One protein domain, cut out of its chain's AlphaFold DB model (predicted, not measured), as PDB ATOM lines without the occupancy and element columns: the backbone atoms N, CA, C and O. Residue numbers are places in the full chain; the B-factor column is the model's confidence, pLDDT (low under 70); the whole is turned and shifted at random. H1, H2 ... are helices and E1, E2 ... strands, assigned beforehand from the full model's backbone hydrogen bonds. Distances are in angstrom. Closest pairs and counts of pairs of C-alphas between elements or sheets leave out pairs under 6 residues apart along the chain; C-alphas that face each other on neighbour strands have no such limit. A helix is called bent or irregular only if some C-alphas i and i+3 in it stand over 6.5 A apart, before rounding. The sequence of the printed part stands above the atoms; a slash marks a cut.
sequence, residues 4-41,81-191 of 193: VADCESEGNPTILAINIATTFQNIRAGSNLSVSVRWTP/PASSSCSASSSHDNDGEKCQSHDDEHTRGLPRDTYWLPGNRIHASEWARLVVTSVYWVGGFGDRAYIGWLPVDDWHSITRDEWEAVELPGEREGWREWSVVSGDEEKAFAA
ATOM      1  N   VAL A   4      51.290 -14.222 -49.560       79.44
ATOM      2  CA  VAL A   4      50.075 -15.034 -49.434       79.44
ATOM      3  C   VAL A   4      49.578 -14.942 -47.994       79.44
ATOM      4  O   VAL A   4      50.382 -15.052 -47.068       79.44
ATOM      5  N   ALA A   5      48.277 -14.744 -47.810       78.00
ATOM      6  CA  ALA A   5      47.629 -14.604 -46.511       78.00
ATOM      7  C   ALA A   5      46.346 -15.447 -46.429       78.00
ATOM      8  O   ALA A   5      45.683 -15.684 -47.438       78.00
ATOM      9  N   ASP A   6      45.996 -15.877 -45.215       76.81
ATOM     10  CA  ASP A   6      44.721 -16.533 -44.894       76.81
ATOM     11  C   ASP A   6      43.705 -15.492 -44.399       76.81
ATOM     12  O   ASP A   6      43.476 -15.322 -43.196       76.81
ATOM     13  N   CYS A   7      43.149 -14.711 -45.327       73.12
ATOM     14  CA  CYS A   7      42.173 -13.677 -44.984       73.12
ATOM     15  C   CYS A   7      40.727 -14.180 -45.006       73.12
ATOM     16  O   CYS A   7      39.839 -13.443 -44.592       73.12
ATOM     17  N   GLU A   8      40.438 -15.402 -45.441       72.06
ATOM     18  CA  GLU A   8      39.073 -15.913 -45.623       72.06
ATOM     19  C   GLU A   8      38.876 -17.224 -44.859       72.06
ATOM     20  O   GLU A   8      39.812 -17.977 -44.651       72.06
ATOM     21  N   SER A   9      37.651 -17.518 -44.422       73.25
ATOM     22  CA  SER A   9      37.361 -18.770 -43.702       73.25
ATOM     23  C   SER A   9      37.110 -19.964 -44.626       73.25
ATOM     24  O   SER A   9      37.003 -21.082 -44.146       73.25
ATOM     25  N   GLU A  10      36.980 -19.735 -45.934       72.50
ATOM     26  CA  GLU A  10      36.654 -20.772 -46.924       72.50
ATOM     27  C   GLU A  10      37.900 -21.520 -47.435       72.50
ATOM     28  O   GLU A  10      37.796 -22.312 -48.365       72.50
ATOM     29  N   GLY A  11      39.094 -21.255 -46.895       77.06
ATOM     30  CA  GLY A  11      40.336 -21.889 -47.357       77.06
ATOM     31  C   GLY A  11      40.827 -21.382 -48.718       77.06
ATOM     32  O   GLY A  11      41.628 -22.049 -49.376       77.06
ATOM     33  N   ASN A  12      40.351 -20.216 -49.165       83.19
ATOM     34  CA  ASN A  12      40.873 -19.532 -50.345       83.19
ATOM     35  C   ASN A  12      42.002 -18.587 -49.915       83.19
ATOM     36  O   ASN A  12      41.738 -17.616 -49.204       83.19
ATOM     37  N   PRO A  13      43.260 -18.839 -50.318       83.56
ATOM     38  CA  PRO A  13      44.343 -17.939 -49.974       83.56
ATOM     39  C   PRO A  13      44.187 -16.611 -50.711       83.56
ATOM     40  O   PRO A  13      43.787 -16.554 -51.874       83.56
ATOM     41  N   THR A  14      44.582 -15.530 -50.062       80.50
ATOM     42  CA  THR A  14      44.646 -14.207 -50.678       80.50
ATOM     43  C   THR A  14      46.091 -13.904 -51.051       80.50
ATOM     44  O   THR A  14      47.010 -14.213 -50.295       80.50
ATOM     45  N   ILE A  15      46.317 -13.320 -52.226       83.44
ATOM     46  CA  ILE A  15      47.652 -12.987 -52.730       83.44
ATOM     47  C   ILE A  15      47.757 -11.501 -53.060       83.44
ATOM     48  O   ILE A  15      46.826 -10.911 -53.611       83.44
ATOM     49  N   LEU A  16      48.908 -10.895 -52.763       85.06
ATOM     50  CA  LEU A  16      49.201  -9.528 -53.191       85.06
ATOM     51  C   LEU A  16      49.574  -9.537 -54.678       85.06
ATOM     52  O   LEU A  16      50.720  -9.795 -55.057       85.06
ATOM     53  N   ALA A  17      48.594  -9.258 -55.529       86.56
ATOM     54  CA  ALA A  17      48.753  -9.228 -56.969       86.56
ATOM     55  C   ALA A  17      49.394  -7.913 -57.417       86.56
ATOM     56  O   ALA A  17      48.803  -6.838 -57.336       86.56
ATOM     57  N   ILE A  18      50.622  -7.990 -57.928       88.19
ATOM     58  CA  ILE A  18      51.329  -6.831 -58.479       88.19
ATOM     59  C   ILE A  18      51.039  -6.729 -59.979       88.19
ATOM     60  O   ILE A  18      51.367  -7.629 -60.753       88.19
ATOM     61  N   ASN A  19      50.517  -5.586 -60.429       86.06
ATOM     62  CA  ASN A  19      50.039  -5.425 -61.804       86.06
ATOM     63  C   ASN A  19      51.119  -5.586 -62.886       86.06
ATOM     64  O   ASN A  19      50.806  -5.970 -64.014       86.06
ATOM     65  N   ILE A  20      52.380  -5.280 -62.573       88.38
ATOM     66  CA  ILE A  20      53.493  -5.420 -63.523       88.38
ATOM     67  C   ILE A  20      54.012  -6.862 -63.624       88.38
ATOM     68  O   ILE A  20      54.716  -7.186 -64.578       88.38
ATOM     69  N   ALA A  21      53.678  -7.740 -62.676       88.94
ATOM     70  CA  ALA A  21      54.193  -9.101 -62.690       88.94
ATOM     71  C   ALA A  21      53.488  -9.947 -63.760       88.94
ATOM     72  O   ALA A  21      52.259  -9.992 -63.848       88.94
ATOM     73  N   THR A  22      54.290 -10.656 -64.560       92.06
ATOM     74  CA  THR A  22      53.830 -11.478 -65.688       92.06
ATOM     75  C   THR A  22      52.772 -12.500 -65.276       92.06
ATOM     76  O   THR A  22      51.822 -12.721 -66.018       92.06
ATOM     77  N   THR A  23      52.881 -13.079 -64.076       87.81
ATOM     78  CA  THR A  23      51.893 -14.018 -63.523       87.81
ATOM     79  C   THR A  23      50.480 -13.429 -63.542       87.81
ATOM     80  O   THR A  23      49.576 -14.024 -64.120       87.81
ATOM     81  N   PHE A  24      50.297 -12.218 -63.010       87.31
ATOM     82  CA  PHE A  24      48.983 -11.567 -62.934       87.31
ATOM     83  C   PHE A  24      48.544 -10.931 -64.261       87.31
ATOM     84  O   PHE A  24      47.360 -10.684 -64.478       87.31
ATOM     85  N   GLN A  25      49.471 -10.683 -65.188       89.94
ATOM     86  CA  GLN A  25      49.115 -10.355 -66.574       89.94
ATOM     87  C   GLN A  25      48.549 -11.579 -67.305       89.94
ATOM     88  O   GLN A  25      47.520 -11.466 -67.964       89.94
ATOM     89  N   ASN A  26      49.164 -12.751 -67.129       89.12
ATOM     90  CA  ASN A  26      48.680 -14.007 -67.699       89.12
ATOM     91  C   ASN A  26      47.314 -14.397 -67.124       89.12
ATOM     92  O   ASN A  26      46.433 -14.799 -67.878       89.12
ATOM     93  N   ILE A  27      47.113 -14.235 -65.812       87.50
ATOM     94  CA  ILE A  27      45.815 -14.494 -65.171       87.50
ATOM     95  C   ILE A  27      44.732 -13.570 -65.742       87.50
ATOM     96  O   ILE A  27      43.674 -14.045 -66.143       87.50
ATOM     97  N   ARG A  28      45.015 -12.268 -65.897       85.44
ATOM     98  CA  ARG A  28      44.087 -11.325 -66.554       85.44
ATOM     99  C   ARG A  28      43.821 -11.646 -68.026       85.44
ATOM    100  O   ARG A  28      42.774 -11.275 -68.545       85.44
ATOM    101  N   ALA A  29      44.739 -12.346 -68.689       91.31
ATOM    102  CA  ALA A  29      44.548 -12.877 -70.036       91.31
ATOM    103  C   ALA A  29      43.799 -14.230 -70.067       91.31
ATOM    104  O   ALA A  29      43.596 -14.779 -71.149       91.31
ATOM    105  N   GLY A  30      43.373 -14.756 -68.911       85.06
ATOM    106  CA  GLY A  30      42.561 -15.968 -68.786       85.06
ATOM    107  C   GLY A  30      43.319 -17.233 -68.371       85.06
ATOM    108  O   GLY A  30      42.751 -18.320 -68.446       85.06
ATOM    109  N   SER A  31      44.585 -17.135 -67.953       85.62
ATOM    110  CA  SER A  31      45.337 -18.295 -67.456       85.62
ATOM    111  C   SER A  31      44.936 -18.676 -66.031       85.62
ATOM    112  O   SER A  31      44.856 -17.822 -65.151       85.62
ATOM    113  N   ASN A  32      44.809 -19.979 -65.777       84.81
ATOM    114  CA  ASN A  32      44.763 -20.503 -64.412       84.81
ATOM    115  C   ASN A  32      46.143 -20.402 -63.749       84.81
ATOM    116  O   ASN A  32      47.178 -20.489 -64.419       84.81
ATOM    117  N   LEU A  33      46.152 -20.266 -62.425       82.88
ATOM    118  CA  LEU A  33      47.360 -20.247 -61.609       82.88
ATOM    119  C   LEU A  33      47.523 -21.582 -60.884       82.88
ATOM    120  O   LEU A  33      46.539 -22.181 -60.459       82.88
ATOM    121  N   SER A  34      48.762 -22.033 -60.698       84.88
ATOM    122  CA  SER A  34      49.095 -23.024 -59.676       84.88
ATOM    123  C   SER A  34      50.073 -22.433 -58.666       84.88
ATOM    124  O   SER A  34      51.013 -21.730 -59.039       84.88
ATOM    125  N   VAL A  35      49.847 -22.711 -57.385       84.31
ATOM    126  CA  VAL A  35      50.700 -22.279 -56.272       84.31
ATOM    127  C   VAL A  35      51.169 -23.512 -55.523       84.31
ATOM    128  O   VAL A  35      50.352 -24.343 -55.145       84.31
ATOM    129  N   SER A  36      52.479 -23.626 -55.300       85.12
ATOM    130  CA  SER A  36      53.059 -24.654 -54.440       85.12
ATOM    131  C   SER A  36      53.517 -24.047 -53.117       85.12
ATOM    132  O   SER A  36      54.366 -23.156 -53.080       85.12
ATOM    133  N   VAL A  37      52.956 -24.540 -52.017       82.56
ATOM    134  CA  VAL A  37      53.316 -24.130 -50.657       82.56
ATOM    135  C   VAL A  37      54.089 -25.263 -50.008       82.56
ATOM    136  O   VAL A  37      53.710 -26.420 -50.151       82.56
ATOM    137  N   ARG A  38      55.182 -24.942 -49.312       83.06
ATOM    138  CA  ARG A  38      56.002 -25.909 -48.575       83.06
ATOM    139  C   ARG A  38      56.073 -25.521 -47.106       83.06
ATOM    140  O   ARG A  38      56.500 -24.409 -46.792       83.06
ATOM    141  N   TRP A  39      55.778 -26.472 -46.224       79.88
ATOM    142  CA  TRP A  39      56.009 -26.299 -44.794       79.88
ATOM    143  C   TRP A  39      57.503 -26.107 -44.486       79.88
ATOM    144  O   TRP A  39      58.357 -26.898 -44.904       79.88
ATOM    145  N   THR A  40      57.818 -25.047 -43.741       79.31
ATOM    146  CA  THR A  40      59.157 -24.791 -43.202       79.31
ATOM    147  C   THR A  40      59.030 -24.596 -41.694       79.31
ATOM    148  O   THR A  40      58.425 -23.609 -41.283       79.31
ATOM    149  N   PRO A  41      59.579 -25.505 -40.866       78.94
ATOM    150  CA  PRO A  41      59.386 -25.439 -39.425       78.94
ATOM    151  C   PRO A  41      60.059 -24.196 -38.824       78.94
ATOM    152  O   PRO A  41      61.204 -23.904 -39.191       78.94
ATOM    153  N   PRO A  81      58.428 -32.600 -45.692       41.56
ATOM    154  CA  PRO A  81      57.015 -32.930 -45.643       41.56
ATOM    155  C   PRO A  81      56.150 -31.744 -46.095       41.56
ATOM    156  O   PRO A  81      56.516 -30.585 -45.899       41.56
ATOM    157  N   ALA A  82      55.008 -32.094 -46.693       35.44
ATOM    158  CA  ALA A  82      53.891 -31.251 -47.120       35.44
ATOM    159  C   ALA A  82      54.260 -30.145 -48.122       35.44
ATOM    160  O   ALA A  82      54.430 -28.979 -47.762       35.44
ATOM    161  N   SER A  83      54.343 -30.517 -49.404       36.81
ATOM    162  CA  SER A  83      54.067 -29.569 -50.482       36.81
ATOM    163  C   SER A  83      52.621 -29.730 -50.945       36.81
ATOM    164  O   SER A  83      52.277 -30.794 -51.465       36.81
ATOM    165  N   SER A  84      51.790 -28.703 -50.775       45.75
ATOM    166  CA  SER A  84      50.478 -28.622 -51.420       45.75
ATOM    167  C   SER A  84      50.613 -27.779 -52.687       45.75
ATOM    168  O   SER A  84      51.143 -26.673 -52.652       45.75
ATOM    169  N   SER A  85      50.198 -28.324 -53.830       42.16
ATOM    170  CA  SER A  85      50.025 -27.562 -55.066       42.16
ATOM    171  C   SER A  85      48.536 -27.318 -55.257       42.16
ATOM    172  O   SER A  85      47.804 -28.267 -55.532       42.16
ATOM    173  N   CYS A  86      48.079 -26.077 -55.124       43.97
ATOM    174  CA  CYS A  86      46.702 -25.704 -55.431       43.97
ATOM    175  C   CYS A  86      46.615 -25.051 -56.812       43.97
ATOM    176  O   CYS A  86      47.501 -24.293 -57.205       43.97
ATOM    177  N   SER A  87      45.565 -25.363 -57.568       45.50
ATOM    178  CA  SER A  87      45.187 -24.595 -58.756       45.50
ATOM    179  C   SER A  87      44.110 -23.595 -58.370       45.50
ATOM    180  O   SER A  87      43.143 -23.978 -57.712       45.50
ATOM    181  N   ALA A  88      44.290 -22.332 -58.757       53.84
ATOM    182  CA  ALA A  88      43.375 -21.263 -58.404       53.84
ATOM    183  C   ALA A  88      43.099 -20.276 -59.543       53.84
ATOM    184  O   ALA A  88      43.930 -20.063 -60.431       53.84
ATOM    185  N   SER A  89      41.927 -19.644 -59.477       49.50
ATOM    186  CA  SER A  89      41.533 -18.501 -60.309       49.50
ATOM    187  C   SER A  89      41.345 -17.260 -59.442       49.50
ATOM    188  O   SER A  89      40.804 -17.368 -58.343       49.50
ATOM    189  N   SER A  90      41.766 -16.087 -59.923       53.62
ATOM    190  CA  SER A  90      41.574 -14.837 -59.184       53.62
ATOM    191  C   SER A  90      40.140 -14.315 -59.324       53.62
ATOM    192  O   SER A  90      39.711 -14.089 -60.459       53.62
ATOM    193  N   SER A  91      39.437 -14.061 -58.219       51.81
ATOM    194  CA  SER A  91      38.209 -13.246 -58.207       51.81
ATOM    195  C   SER A  91      38.446 -11.905 -57.501       51.81
ATOM    196  O   SER A  91      39.281 -11.792 -56.601       51.81
ATOM    197  N   HIS A  92      37.750 -10.866 -57.972       50.50
ATOM    198  CA  HIS A  92      37.735  -9.528 -57.374       50.50
ATOM    199  C   HIS A  92      36.531  -9.424 -56.438       50.50
ATOM    200  O   HIS A  92      35.445  -9.072 -56.890       50.50
ATOM    201  N   ASP A  93      36.724  -9.723 -55.155       51.12
ATOM    202  CA  ASP A  93      35.680  -9.646 -54.125       51.12
ATOM    203  C   ASP A  93      36.080  -8.679 -52.988       51.12
ATOM    204  O   ASP A  93      37.231  -8.242 -52.890       51.12
ATOM    205  N   ASN A  94      35.122  -8.311 -52.126       51.88
ATOM    206  CA  ASN A  94      35.298  -7.343 -51.023       51.88
ATOM    207  C   ASN A  94      36.254  -7.823 -49.901       51.88
ATOM    208  O   ASN A  94      36.504  -7.085 -48.947       51.88
ATOM    209  N   ASP A  95      36.827  -9.023 -50.019       55.50
ATOM    210  CA  ASP A  95      37.780  -9.620 -49.071       55.50
ATOM    211  C   ASP A  95      39.099  -8.826 -48.950       55.50
ATOM    212  O   ASP A  95      39.841  -8.956 -47.970       55.50
ATOM    213  N   GLY A  96      39.357  -7.914 -49.897       55.56
ATOM    214  CA  GLY A  96      40.483  -6.982 -49.848       55.56
ATOM    215  C   GLY A  96      40.495  -6.066 -48.616       55.56
ATOM    216  O   GLY A  96      41.580  -5.734 -48.137       55.56
ATOM    217  N   GLU A  97      39.335  -5.699 -48.056       58.16
ATOM    218  CA  GLU A  97      39.267  -4.867 -46.840       58.16
ATOM    219  C   GLU A  97      39.776  -5.626 -45.601       58.16
ATOM    220  O   GLU A  97      40.466  -5.061 -44.747       58.16
ATOM    221  N   LYS A  98      39.502  -6.936 -45.518       61.62
ATOM    222  CA  LYS A  98      39.972  -7.778 -44.411       61.62
ATOM    223  C   LYS A  98      41.489  -7.954 -44.464       61.62
ATOM    224  O   LYS A  98      42.145  -7.789 -43.434       61.62
ATOM    225  N   CYS A  99      42.063  -8.190 -45.644       64.19
ATOM    226  CA  CYS A  99      43.520  -8.257 -45.784       64.19
ATOM    227  C   CYS A  99      44.204  -6.913 -45.520       64.19
ATOM    228  O   CYS A  99      45.239  -6.893 -44.864       64.19
ATOM    229  N   GLN A 100      43.606  -5.791 -45.930       60.44
ATOM    230  CA  GLN A 100      44.133  -4.459 -45.604       60.44
ATOM    231  C   GLN A 100      44.210  -4.218 -44.091       60.44
ATOM    232  O   GLN A 100      45.197  -3.680 -43.599       60.44
ATOM    233  N   SER A 101      43.211  -4.670 -43.325       59.31
ATOM    234  CA  SER A 101      43.270  -4.574 -41.860       59.31
ATOM    235  C   SER A 101      44.379  -5.445 -41.244       59.31
ATOM    236  O   SER A 101      44.993  -5.056 -40.250       59.31
ATOM    237  N   HIS A 102      44.676  -6.592 -41.862       56.84
ATOM    238  CA  HIS A 102      45.766  -7.481 -41.458       56.84
ATOM    239  C   HIS A 102      47.142  -6.895 -41.829       56.84
ATOM    240  O   HIS A 102      48.107  -7.043 -41.075       56.84
ATOM    241  N   ASP A 103      47.228  -6.158 -42.943       60.69
ATOM    242  CA  ASP A 103      48.423  -5.411 -43.348       60.69
ATOM    243  C   ASP A 103      48.789  -4.336 -42.331       60.69
ATOM    244  O   ASP A 103      49.968  -4.177 -42.014       60.69
ATOM    245  N   ASP A 104      47.809  -3.626 -41.770       56.72
ATOM    246  CA  ASP A 104      48.056  -2.614 -40.740       56.72
ATOM    247  C   ASP A 104      48.703  -3.219 -39.483       56.72
ATOM    248  O   ASP A 104      49.467  -2.554 -38.783       56.72
ATOM    249  N   GLU A 105      48.420  -4.480 -39.151       57.41
ATOM    250  CA  GLU A 105      49.083  -5.197 -38.057       57.41
ATOM    251  C   GLU A 105      50.467  -5.721 -38.466       57.41
ATOM    252  O   GLU A 105      51.449  -5.472 -37.762       57.41
ATOM    253  N   HIS A 106      50.575  -6.363 -39.632       51.75
ATOM    254  CA  HIS A 106      51.816  -6.978 -40.114       51.75
ATOM    255  C   HIS A 106      52.899  -5.943 -40.479       51.75
ATOM    256  O   HIS A 106      54.088  -6.142 -40.222       51.75
ATOM    257  N   THR A 107      52.504  -4.794 -41.033       54.47
ATOM    258  CA  THR A 107      53.429  -3.744 -41.494       54.47
ATOM    259  C   THR A 107      53.807  -2.721 -40.427       54.47
ATOM    260  O   THR A 107      54.750  -1.954 -40.635       54.47
ATOM    261  N   ARG A 108      53.186  -2.758 -39.235       50.03
ATOM    262  CA  ARG A 108      53.551  -1.890 -38.093       50.03
ATOM    263  C   ARG A 108      55.022  -2.014 -37.669       50.03
ATOM    264  O   ARG A 108      55.539  -1.095 -37.036       50.03
ATOM    265  N   GLY A 109      55.705  -3.106 -38.028       44.69
ATOM    266  CA  GLY A 109      57.123  -3.338 -37.722       44.69
ATOM    267  C   GLY A 109      58.089  -3.345 -38.916       44.69
ATOM    268  O   GLY A 109      59.301  -3.365 -38.695       44.69
ATOM    269  N   LEU A 110      57.606  -3.328 -40.167       52.06
ATOM    270  CA  LEU A 110      58.424  -3.587 -41.365       52.06
ATOM    271  C   LEU A 110      58.304  -2.455 -42.409       52.06
ATOM    272  O   LEU A 110      57.404  -2.466 -43.246       52.06
ATOM    273  N   PRO A 111      59.259  -1.503 -42.450       51.47
ATOM    274  CA  PRO A 111      59.217  -0.338 -43.349       51.47
ATOM    275  C   PRO A 111      59.308  -0.639 -44.857       51.47
ATOM    276  O   PRO A 111      59.251   0.286 -45.667       51.47
ATOM    277  N   ARG A 112      59.571  -1.891 -45.258       51.94
ATOM    278  CA  ARG A 112      59.852  -2.257 -46.660       51.94
ATOM    279  C   ARG A 112      58.618  -2.666 -47.453       51.94
ATOM    280  O   ARG A 112      58.626  -2.486 -48.671       51.94
ATOM    281  N   ASP A 113      57.576  -3.143 -46.788       62.75
ATOM    282  CA  ASP A 113      56.460  -3.793 -47.480       62.75
ATOM    283  C   ASP A 113      55.396  -2.771 -47.901       62.75
ATOM    284  O   ASP A 113      54.732  -2.940 -48.920       62.75
ATOM    285  N   THR A 114      55.370  -1.606 -47.241       66.19
ATOM    286  CA  THR A 114      54.512  -0.454 -47.564       66.19
ATOM    287  C   THR A 114      54.654   0.037 -49.012       66.19
ATOM    288  O   THR A 114      53.731   0.635 -49.568       66.19
ATOM    289  N   TYR A 115      55.801  -0.196 -49.662       74.81
ATOM    290  CA  TYR A 115      55.990   0.189 -51.066       74.81
ATOM    291  C   TYR A 115      55.216  -0.686 -52.051       74.81
ATOM    292  O   TYR A 115      55.000  -0.259 -53.186       74.81
ATOM    293  N   TRP A 116      54.835  -1.888 -51.630       77.50
ATOM    294  CA  TRP A 116      54.181  -2.898 -52.454       77.50
ATOM    295  C   TRP A 116      52.688  -3.023 -52.157       77.50
ATOM    296  O   TRP A 116      51.985  -3.645 -52.949       77.50
ATOM    297  N   LEU A 117      52.208  -2.428 -51.060       80.75
ATOM    298  CA  LEU A 117      50.800  -2.459 -50.673       80.75
ATOM    299  C   LEU A 117      49.896  -1.665 -51.635       80.75
ATOM    300  O   LEU A 117      50.355  -0.689 -52.251       80.75
ATOM    301  N   PRO A 118      48.604  -2.037 -51.731       80.25
ATOM    302  CA  PRO A 118      47.627  -1.308 -52.530       80.25
ATOM    303  C   PRO A 118      47.526   0.170 -52.128       80.25
ATOM    304  O   PRO A 118      47.716   0.542 -50.972       80.25
ATOM    305  N   GLY A 119      47.219   1.038 -53.094       75.56
ATOM    306  CA  GLY A 119      47.109   2.487 -52.870       75.56
ATOM    307  C   GLY A 119      48.437   3.254 -52.928       75.56
ATOM    308  O   GLY A 119      48.437   4.485 -52.851       75.56
ATOM    309  N   ASN A 120      49.569   2.573 -53.131       75.19
ATOM    310  CA  ASN A 120      50.841   3.237 -53.404       75.19
ATOM    311  C   ASN A 120      50.917   3.746 -54.857       75.19
ATOM    312  O   ASN A 120      50.465   3.105 -55.802       75.19
ATOM    313  N   ARG A 121      51.555   4.905 -55.063       73.38
ATOM    314  CA  ARG A 121      51.786   5.490 -56.396       73.38
ATOM    315  C   ARG A 121      52.917   4.826 -57.191       73.38
ATOM    316  O   ARG A 121      53.016   5.056 -58.390       73.38
ATOM    317  N   ILE A 122      53.823   4.107 -56.523       79.75
ATOM    318  CA  ILE A 122      55.033   3.538 -57.145       79.75
ATOM    319  C   ILE A 122      54.736   2.160 -57.746       79.75
ATOM    320  O   ILE A 122      55.172   1.875 -58.860       79.75
ATOM    321  N   HIS A 123      53.962   1.333 -57.041       82.38
ATOM    322  CA  HIS A 123      53.539   0.016 -57.503       82.38
ATOM    323  C   HIS A 123      52.020  -0.073 -57.423       82.38
ATOM    324  O   HIS A 123      51.441   0.124 -56.361       82.38
ATOM    325  N   ALA A 124      51.387  -0.379 -58.553       86.19
ATOM    326  CA  ALA A 124      49.974  -0.712 -58.570       86.19
ATOM    327  C   ALA A 124      49.819  -2.193 -58.203       86.19
ATOM    328  O   ALA A 124      50.279  -3.069 -58.946       86.19
ATOM    329  N   SER A 125      49.192  -2.453 -57.066       85.81
ATOM    330  CA  SER A 125      48.889  -3.788 -56.562       85.81
ATOM    331  C   SER A 125      47.478  -3.841 -55.991       85.81
ATOM    332  O   SER A 125      46.875  -2.811 -55.680       85.81
ATOM    333  N   GLU A 126      46.958  -5.053 -55.880       84.31
ATOM    334  CA  GLU A 126      45.651  -5.352 -55.311       84.31
ATOM    335  C   GLU A 126      45.707  -6.677 -54.554       84.31
ATOM    336  O   GLU A 126      46.520  -7.547 -54.867       84.31
ATOM    337  N   TRP A 127      44.847  -6.832 -53.554       82.81
ATOM    338  CA  TRP A 127      44.606  -8.139 -52.959       82.81
ATOM    339  C   TRP A 127      43.679  -8.925 -53.877       82.81
ATOM    340  O   TRP A 127      42.610  -8.440 -54.241       82.81
ATOM    341  N   ALA A 128      44.111 -10.119 -54.272       82.12
ATOM    342  CA  ALA A 128      43.344 -11.015 -55.121       82.12
ATOM    343  C   ALA A 128      43.079 -12.324 -54.382       82.12
ATOM    344  O   ALA A 128      44.001 -12.950 -53.854       82.12
ATOM    345  N   ARG A 129      41.823 -12.759 -54.374       84.06
ATOM    346  CA  ARG A 129      41.417 -14.049 -53.819       84.06
ATOM    347  C   ARG A 129      41.760 -15.161 -54.800       84.06
ATOM    348  O   ARG A 129      41.383 -15.087 -55.966       84.06
ATOM    349  N   LEU A 130      42.442 -16.204 -54.343       84.44
ATOM    350  CA  LEU A 130      42.711 -17.411 -55.117       84.44
ATOM    351  C   LEU A 130      41.621 -18.448 -54.827       84.44
ATOM    352  O   LEU A 130      41.682 -19.154 -53.826       84.44
ATOM    353  N   VAL A 131      40.633 -18.555 -55.716       87.56
ATOM    354  CA  VAL A 131      39.574 -19.571 -55.616       87.56
ATOM    355  C   VAL A 131      40.179 -20.939 -55.895       87.56
ATOM    356  O   VAL A 131      40.542 -21.223 -57.037       87.56
ATOM    357  N   VAL A 132      40.305 -21.776 -54.867       87.31
ATOM    358  CA  VAL A 132      40.908 -23.106 -54.995       87.31
ATOM    359  C   VAL A 132      39.961 -24.034 -55.750       87.31
ATOM    360  O   VAL A 132      38.820 -24.231 -55.356       87.31
ATOM    361  N   THR A 133      40.439 -24.641 -56.836       87.50
ATOM    362  CA  THR A 133      39.648 -25.613 -57.617       87.50
ATOM    363  C   THR A 133      40.164 -27.038 -57.481       87.50
ATOM    364  O   THR A 133      39.472 -27.995 -57.822       87.50
ATOM    365  N   SER A 134      41.424 -27.209 -57.081       87.62
ATOM    366  CA  SER A 134      42.062 -28.518 -56.936       87.62
ATOM    367  C   SER A 134      43.269 -28.413 -56.015       87.62
ATOM    368  O   SER A 134      44.019 -27.440 -56.108       87.62
ATOM    369  N   VAL A 135      43.491 -29.434 -55.186       88.25
ATOM    370  CA  VAL A 135      44.632 -29.505 -54.266       88.25
ATOM    371  C   VAL A 135      45.360 -30.826 -54.463       88.25
ATOM    372  O   VAL A 135      44.775 -31.895 -54.319       88.25
ATOM    373  N   TYR A 136      46.648 -30.763 -54.786       86.88
ATOM    374  CA  TYR A 136      47.528 -31.925 -54.831       86.88
ATOM    375  C   TYR A 136      48.458 -31.899 -53.624       86.88
ATOM    376  O   TYR A 136      49.215 -30.947 -53.445       86.88
ATOM    377  N   TRP A 137      48.414 -32.938 -52.802       84.69
ATOM    378  CA  TRP A 137      49.205 -33.046 -51.586       84.69
ATOM    379  C   TRP A 137      50.336 -34.051 -51.758       84.69
ATOM    380  O   TRP A 137      50.142 -35.143 -52.287       84.69
ATOM    381  N   VAL A 138      51.517 -33.688 -51.265       83.88
ATOM    382  CA  VAL A 138      52.658 -34.591 -51.105       83.88
ATOM    383  C   VAL A 138      53.201 -34.413 -49.697       83.88
ATOM    384  O   VAL A 138      53.834 -33.400 -49.400       83.88
ATOM    385  N   GLY A 139      52.966 -35.377 -48.811       77.25
ATOM    386  CA  GLY A 139      53.427 -35.253 -47.434       77.25
ATOM    387  C   GLY A 139      53.119 -36.453 -46.551       77.25
ATOM    388  O   GLY A 139      52.562 -37.453 -46.990       77.25
ATOM    389  N   GLY A 140      53.495 -36.326 -45.280       70.06
ATOM    390  CA  GLY A 140      53.456 -37.417 -44.312       70.06
ATOM    391  C   GLY A 140      54.635 -38.388 -44.451       70.06
ATOM    392  O   GLY A 140      55.421 -38.325 -45.396       70.06
ATOM    393  N   PHE A 141      54.797 -39.251 -43.453       63.84
ATOM    394  CA  PHE A 141      55.874 -40.237 -43.362       63.84
ATOM    395  C   PHE A 141      55.356 -41.474 -42.617       63.84
ATOM    396  O   PHE A 141      54.475 -41.352 -41.767       63.84
ATOM    397  N   GLY A 142      55.890 -42.655 -42.932       64.44
ATOM    398  CA  GLY A 142      55.467 -43.910 -42.302       64.44
ATOM    399  C   GLY A 142      54.026 -44.297 -42.649       64.44
ATOM    400  O   GLY A 142      53.654 -44.342 -43.819       64.44
ATOM    401  N   ASP A 143      53.226 -44.580 -41.626       63.91
ATOM    402  CA  ASP A 143      51.823 -45.005 -41.707       63.91
ATOM    403  C   ASP A 143      50.833 -43.861 -42.000       63.91
ATOM    404  O   ASP A 143      49.650 -44.114 -42.214       63.91
ATOM    405  N   ARG A 144      51.306 -42.607 -42.048       67.56
ATOM    406  CA  ARG A 144      50.482 -41.403 -42.276       67.56
ATOM    407  C   ARG A 144      50.890 -40.611 -43.521       67.56
ATOM    408  O   ARG A 144      50.706 -39.397 -43.579       67.56
ATOM    409  N   ALA A 145      51.498 -41.272 -44.505       74.06
ATOM    410  CA  ALA A 145      51.863 -40.651 -45.775       74.06
ATOM    411  C   ALA A 145      50.659 -40.546 -46.725       74.06
ATOM    412  O   ALA A 145      49.907 -41.504 -46.898       74.06
ATOM    413  N   TYR A 146      50.518 -39.397 -47.387       76.31
ATOM    414  CA  TYR A 146      49.536 -39.169 -48.441       76.31
ATOM    415  C   TYR A 146      50.196 -38.477 -49.638       76.31
ATOM    416  O   TYR A 146      50.927 -37.494 -49.494       76.31
ATOM    417  N   ILE A 147      49.944 -39.006 -50.835       84.12
ATOM    418  CA  ILE A 147      50.376 -38.419 -52.104       84.12
ATOM    419  C   ILE A 147      49.205 -38.528 -53.074       84.12
ATOM    420  O   ILE A 147      48.836 -39.638 -53.460       84.12
ATOM    421  N   GLY A 148      48.620 -37.401 -53.468       83.56
ATOM    422  CA  GLY A 148      47.474 -37.418 -54.370       83.56
ATOM    423  C   GLY A 148      46.627 -36.155 -54.342       83.56
ATOM    424  O   GLY A 148      46.952 -35.171 -53.682       83.56
ATOM    425  N   TRP A 149      45.532 -36.201 -55.096       86.75
ATOM    426  CA  TRP A 149      44.533 -35.140 -55.141       86.75
ATOM    427  C   TRP A 149      43.597 -35.229 -53.939       86.75
ATOM    428  O   TRP A 149      42.900 -36.231 -53.785       86.75
ATOM    429  N   LEU A 150      43.542 -34.165 -53.142       83.56
ATOM    430  CA  LEU A 150      42.536 -34.010 -52.098       83.56
ATOM    431  C   LEU A 150      41.205 -33.570 -52.730       83.56
ATOM    432  O   LEU A 150      41.218 -32.713 -53.625       83.56
ATOM    433  N   PRO A 151      40.061 -34.123 -52.288       87.50
ATOM    434  CA  PRO A 151      38.757 -33.595 -52.662       87.50
ATOM    435  C   PRO A 151      38.649 -32.118 -52.270       87.50
ATOM    436  O   PRO A 151      38.999 -31.728 -51.159       87.50
ATOM    437  N   VAL A 152      38.180 -31.285 -53.199       83.88
ATOM    438  CA  VAL A 152      38.076 -29.836 -52.967       83.88
ATOM    439  C   VAL A 152      37.038 -29.506 -51.889       83.88
ATOM    440  O   VAL A 152      37.233 -28.577 -51.115       83.88
ATOM    441  N   ASP A 153      35.986 -30.319 -51.776       88.69
ATOM    442  CA  ASP A 153      34.977 -30.179 -50.725       88.69
ATOM    443  C   ASP A 153      35.571 -30.453 -49.336       88.69
ATOM    444  O   ASP A 153      35.283 -29.714 -48.399       88.69
ATOM    445  N   ASP A 154      36.461 -31.447 -49.214       86.94
ATOM    446  CA  ASP A 154      37.173 -31.720 -47.960       86.94
ATOM    447  C   ASP A 154      38.044 -30.516 -47.584       86.94
ATOM    448  O   ASP A 154      38.000 -30.065 -46.443       86.94
ATOM    449  N   TRP A 155      38.775 -29.941 -48.547       84.19
ATOM    450  CA  TRP A 155      39.580 -28.731 -48.333       84.19
ATOM    451  C   TRP A 155      38.744 -27.560 -47.800       84.19
ATOM    452  O   TRP A 155      39.126 -26.938 -46.814       84.19
ATOM    453  N   HIS A 156      37.592 -27.290 -48.416       83.44
ATOM    454  CA  HIS A 156      36.700 -26.208 -47.994       83.44
ATOM    455  C   HIS A 156      35.932 -26.508 -46.701       83.44
ATOM    456  O   HIS A 156      35.403 -25.587 -46.082       83.44
ATOM    457  N   SER A 157      35.847 -27.777 -46.293       87.12
ATOM    458  CA  SER A 157      35.174 -28.174 -45.054       87.12
ATOM    459  C   SER A 157      36.020 -27.957 -43.798       87.12
ATOM    460  O   SER A 157      35.451 -27.873 -42.711       87.12
ATOM    461  N   ILE A 158      37.348 -27.852 -43.943       83.81
ATOM    462  CA  ILE A 158      38.272 -27.690 -42.816       83.81
ATOM    463  C   ILE A 158      38.039 -26.332 -42.156       83.81
ATOM    464  O   ILE A 158      38.187 -25.275 -42.771       83.81
ATOM    465  N   THR A 159      37.717 -26.360 -40.870       83.69
ATOM    466  CA  THR A 159      37.536 -25.158 -40.057       83.69
ATOM    467  C   THR A 159      38.859 -24.652 -39.488       83.69
ATOM    468  O   THR A 159      39.851 -25.380 -39.401       83.69
ATOM    469  N   ARG A 160      38.870 -23.383 -39.055       79.31
ATOM    470  CA  ARG A 160      40.040 -22.791 -38.397       79.31
ATOM    471  C   ARG A 160      40.455 -23.555 -37.146       79.31
ATOM    472  O   ARG A 160      41.617 -23.916 -37.018       79.31
ATOM    473  N   ASP A 161      39.488 -23.866 -36.293       83.44
ATOM    474  CA  ASP A 161      39.727 -24.599 -35.053       83.44
ATOM    475  C   ASP A 161      40.319 -25.994 -35.319       83.44
ATOM    476  O   ASP A 161      41.181 -26.455 -34.574       83.44
ATOM    477  N   GLU A 162      39.893 -26.668 -36.395       80.81
ATOM    478  CA  GLU A 162      40.430 -27.978 -36.774       80.81
ATOM    479  C   GLU A 162      41.883 -27.906 -37.238       80.81
ATOM    480  O   GLU A 162      42.679 -28.746 -36.817       80.81
ATOM    481  N   TRP A 163      42.253 -26.933 -38.083       78.75
ATOM    482  CA  TRP A 163      43.644 -26.836 -38.541       78.75
ATOM    483  C   TRP A 163      44.574 -26.244 -37.479       78.75
ATOM    484  O   TRP A 163      45.711 -26.695 -37.382       78.75
ATOM    485  N   GLU A 164      44.107 -25.312 -36.641       80.00
ATOM    486  CA  GLU A 164      44.884 -24.769 -35.513       80.00
ATOM    487  C   GLU A 164      45.108 -25.809 -34.402       80.00
ATOM    488  O   GLU A 164      46.084 -25.727 -33.657       80.00
ATOM    489  N   ALA A 165      44.231 -26.812 -34.292       79.12
ATOM    490  CA  ALA A 165      44.418 -27.936 -33.377       79.12
ATOM    491  C   ALA A 165      45.478 -28.947 -33.859       79.12
ATOM    492  O   ALA A 165      45.917 -29.793 -33.071       79.12
ATOM    493  N   VAL A 166      45.882 -28.897 -35.133       80.06
ATOM    494  CA  VAL A 166      46.935 -29.757 -35.682       80.06
ATOM    495  C   VAL A 166      48.294 -29.131 -35.412       80.06
ATOM    496  O   VAL A 166      48.531 -27.970 -35.712       80.06
ATOM    497  N   GLU A 167      49.219 -29.942 -34.909       75.81
ATOM    498  CA  GLU A 167      50.605 -29.536 -34.716       75.81
ATOM    499  C   GLU A 167      51.497 -30.148 -35.794       75.81
ATOM    500  O   GLU A 167      51.567 -31.376 -35.955       75.81
ATOM    501  N   LEU A 168      52.203 -29.294 -36.530       76.69
ATOM    502  CA  LEU A 168      53.130 -29.732 -37.562       76.69
ATOM    503  C   LEU A 168      54.519 -30.057 -36.987       76.69
ATOM    504  O   LEU A 168      54.983 -29.453 -36.014       76.69
ATOM    505  N   PRO A 169      55.255 -30.990 -37.620       75.75
ATOM    506  CA  PRO A 169      56.641 -31.264 -37.265       75.75
ATOM    507  C   PRO A 169      57.499 -29.993 -37.214       75.75
ATOM    508  O   PRO A 169      57.619 -29.278 -38.213       75.75
ATOM    509  N   GLY A 170      58.131 -29.744 -36.063       76.62
ATOM    510  CA  GLY A 170      59.014 -28.595 -35.835       76.62
ATOM    511  C   GLY A 170      58.324 -27.292 -35.410       76.62
ATOM    512  O   GLY A 170      58.986 -26.254 -35.394       76.62
ATOM    513  N   GLU A 171      57.034 -27.324 -35.052       80.06
ATOM    514  CA  GLU A 171      56.349 -26.191 -34.400       80.06
ATOM    515  C   GLU A 171      56.738 -26.010 -32.931       80.06
ATOM    516  O   GLU A 171      56.757 -24.885 -32.437       80.06
ATOM    517  N   ARG A 172      57.112 -27.096 -32.241       81.06
ATOM    518  CA  ARG A 172      57.681 -27.040 -30.890       81.06
ATOM    519  C   ARG A 172      59.203 -27.102 -30.903       81.06
ATOM    520  O   ARG A 172      59.818 -27.888 -31.630       81.06
ATOM    521  N   GLU A 173      59.809 -26.312 -30.020       78.81
ATOM    522  CA  GLU A 173      61.236 -26.399 -29.719       78.81
ATOM    523  C   GLU A 173      61.628 -27.810 -29.258       78.81
ATOM    524  O   GLU A 173      60.867 -28.517 -28.599       78.81
ATOM    525  N   GLY A 174      62.844 -28.232 -29.607       70.38
ATOM    526  CA  GLY A 174      63.376 -29.534 -29.197       70.38
ATOM    527  C   GLY A 174      62.809 -30.739 -29.957       70.38
ATOM    528  O   GLY A 174      63.161 -31.873 -29.624       70.38
ATOM    529  N   TRP A 175      61.985 -30.530 -30.992       68.00
ATOM    530  CA  TRP A 175      61.508 -31.619 -31.844       68.00
ATOM    531  C   TRP A 175      62.668 -32.334 -32.562       68.00
ATOM    532  O   TRP A 175      63.626 -31.715 -33.041       68.00
ATOM    533  N   ARG A 176      62.585 -33.667 -32.633       63.31
ATOM    534  CA  ARG A 176      63.564 -34.533 -33.300       63.31
ATOM    535  C   ARG A 176      62.959 -35.074 -34.588       63.31
ATOM    536  O   ARG A 176      61.928 -35.730 -34.549       63.31
ATOM    537  N   GLU A 177      63.658 -34.865 -35.703       59.88
ATOM    538  CA  GLU A 177      63.257 -35.385 -37.022       59.88
ATOM    539  C   GLU A 177      63.249 -36.918 -37.080       59.88
ATOM    540  O   GLU A 177      62.506 -37.509 -37.856       59.88
ATOM    541  N   TRP A 178      64.026 -37.558 -36.198       58.16
ATOM    542  CA  TRP A 178      64.097 -39.005 -36.054       58.16
ATOM    543  C   TRP A 178      63.955 -39.404 -34.587       58.16
ATOM    544  O   TRP A 178      64.788 -39.047 -33.750       58.16
ATOM    545  N   SER A 179      62.948 -40.214 -34.286       48.56
ATOM    546  CA  SER A 179      62.875 -41.029 -33.078       48.56
ATOM    547  C   SER A 179      63.497 -42.399 -33.369       48.56
ATOM    548  O   SER A 179      62.816 -43.418 -33.416       48.56
ATOM    549  N   VAL A 180      64.821 -42.460 -33.566       41.97
ATOM    550  CA  VAL A 180      65.523 -43.737 -33.341       41.97
ATOM    551  C   VAL A 180      65.629 -43.888 -31.832       41.97
ATOM    552  O   VAL A 180      66.629 -43.530 -31.215       41.97
ATOM    553  N   VAL A 181      64.525 -44.311 -31.230       42.62
ATOM    554  CA  VAL A 181      64.456 -44.642 -29.815       42.62
ATOM    555  C   VAL A 181      65.272 -45.921 -29.658       42.62
ATOM    556  O   VAL A 181      64.926 -46.955 -30.229       42.62
ATOM    557  N   SER A 182      66.400 -45.877 -28.947       46.75
ATOM    558  CA  SER A 182      66.996 -47.121 -28.455       46.75
ATOM    559  C   SER A 182      65.956 -47.782 -27.552       46.75
ATOM    560  O   SER A 182      65.417 -47.096 -26.686       46.75
ATOM    561  N   GLY A 183      65.662 -49.070 -27.764       42.25
ATOM    562  CA  GLY A 183      64.471 -49.783 -27.257       42.25
ATOM    563  C   GLY A 183      64.187 -49.762 -25.744       42.25
ATOM    564  O   GLY A 183      63.190 -50.328 -25.308       42.25
ATOM    565  N   ASP A 184      65.010 -49.092 -24.941       47.53
ATOM    566  CA  ASP A 184      64.767 -48.842 -23.522       47.53
ATOM    567  C   ASP A 184      63.873 -47.605 -23.272       47.53
ATOM    568  O   ASP A 184      63.144 -47.569 -22.282       47.53
ATOM    569  N   GLU A 185      63.853 -46.620 -24.181       47.81
ATOM    570  CA  GLU A 185      63.050 -45.384 -24.054       47.81
ATOM    571  C   GLU A 185      61.609 -45.526 -24.602       47.81
ATOM    572  O   GLU A 185      60.726 -44.745 -24.249       47.81
ATOM    573  N   GLU A 186      61.329 -46.560 -25.406       44.38
ATOM    574  CA  GLU A 186      60.005 -46.822 -26.006       44.38
ATOM    575  C   GLU A 186      58.936 -47.113 -24.935       44.38
ATOM    576  O   GLU A 186      57.767 -46.754 -25.077       44.38
ATOM    577  N   LYS A 187      59.350 -47.687 -23.797       41.38
ATOM    578  CA  LYS A 187      58.458 -48.011 -22.674       41.38
ATOM    579  C   LYS A 187      58.046 -46.801 -21.835       41.38
ATOM    580  O   LYS A 187      57.054 -46.897 -21.120       41.38
ATOM    581  N   ALA A 188      58.788 -45.696 -21.897       42.94
ATOM    582  CA  ALA A 188      58.458 -44.489 -21.143       42.94
ATOM    583  C   ALA A 188      57.412 -43.628 -21.871       42.94
ATOM    584  O   ALA A 188      56.563 -43.034 -21.223       42.94
ATOM    585  N   PHE A 189      57.436 -43.600 -23.208       40.38
ATOM    586  CA  PHE A 189      56.519 -42.775 -24.003       40.38
ATOM    587  C   PHE A 189      55.133 -43.416 -24.190       40.38
ATOM    588  O   PHE A 189      54.135 -42.717 -24.302       40.38
ATOM    589  N   ALA A 190      55.049 -44.751 -24.174       39.25
ATOM    590  CA  ALA A 190      53.782 -45.480 -24.286       39.25
ATOM    591  C   ALA A 190      52.950 -45.500 -22.987       39.25
ATOM    592  O   ALA A 190      51.873 -46.088 -22.968       39.25
ATOM    593  N   ALA A 191      53.459 -44.918 -21.896       37.03
ATOM    594  CA  ALA A 191      52.773 -44.858 -20.605       37.03
ATOM    595  C   ALA A 191      51.940 -43.575 -20.408       37.03
ATOM    596  O   ALA A 191      51.160 -43.521 -19.461       37.03
TER     597      ALA A 191
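This is residues 4 to 41 and 81 to 191 of the 193 residues of an uncharacterized protein of Verticillium dahliae VDG1 (UniProt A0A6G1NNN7). A strongly twisted antiparallel sheet is built along the long, bent strand E4, with helices H2 and H3 over one face and H1 on the opposite face, beside the strands. Past H3 the printed part leaves the sheet through H4 and a long link, and residues 178 to 191 stick out as a tail that holds H5. The printed part has 149 residues, with five named helices and five named strands, along the chain E1, H1, E2, E3, H2, E4, E5, H3, H4 and H5, and its class is mixed, helices and strands; the sheet is branched, E4 having three neighbours, and its neighbour pairs are E1 and E4, E2 and E3, E3 and E4, and E4 and E5, each antiparallel. The whole is loose, with a radius of gyration of the C-alphas of 19.4 A, and elongated, spanning 65 by 36 by 27 A.

Residues 4 to 5 pair antiparallel with residues 14 to 15 of E1, an edge strand of residues 14 to 18. H1, residues 22 to 28, is on the sheet at a height of 6.0 A, over none of its strands; C-alphas 17 and 24 are its closest to E1, at 6.4 A. E2, residues 33 to 38, is antiparallel to E3, residues 83 to 91, with N 35 and O 86 2.8 A apart. H2, residues 96 to 109, is on the opposite face from H1 and runs across the strands; it is irregular, but only just, with C-alphas 106 and 109 6.9 A apart. E4, residues 125 to 139, bends by 79 degrees at residue 133; E1 (N 17 and O 126, 2.8 A) and E5, residues 146 to 150 (N 137 and O 148, 2.8 A), lie on one side of it, and E3 (N 85 and O 136, 2.8 A) on the other side. E4 and E5 form a hairpin. H3, residues 152 to 157, is on the same face as H2 and stands up from the sheet over E4; the closest C-alphas, of Ser 134 and Val 152, are 5.8 A apart. H4, residues 160 to 164, and H5, residues 186 to 189, are not on the sheet. Each O i to N i+4 pair is within hydrogen-bond range in H1, H3 and H4, and 7 of 10 in H2; H5 is too short for one.

E1 begins at C-alpha 14 (44.646, -14.207, -50.678). E3 is 24.0 A long, H2 20.9 A and E4 33.1 A, ending at C-alpha 139 (53.427, -35.253, -47.434). H5 ends at C-alpha 189 (56.519, -42.775, -24.003).

The C-alphas of Arg 121 and Asp 184, the two farthest apart, are 64.8 A apart. Residues 42 to 80 are not printed, and C-alphas 41 and 81 are 10.0 A apart across this cut. The links H2 to E4 and H4 to H5 are long. Confidence is under 70 in residues 81 to 114, 141 to 144 and 175 to 191; the mean pLDDT of the printed part is 71.0.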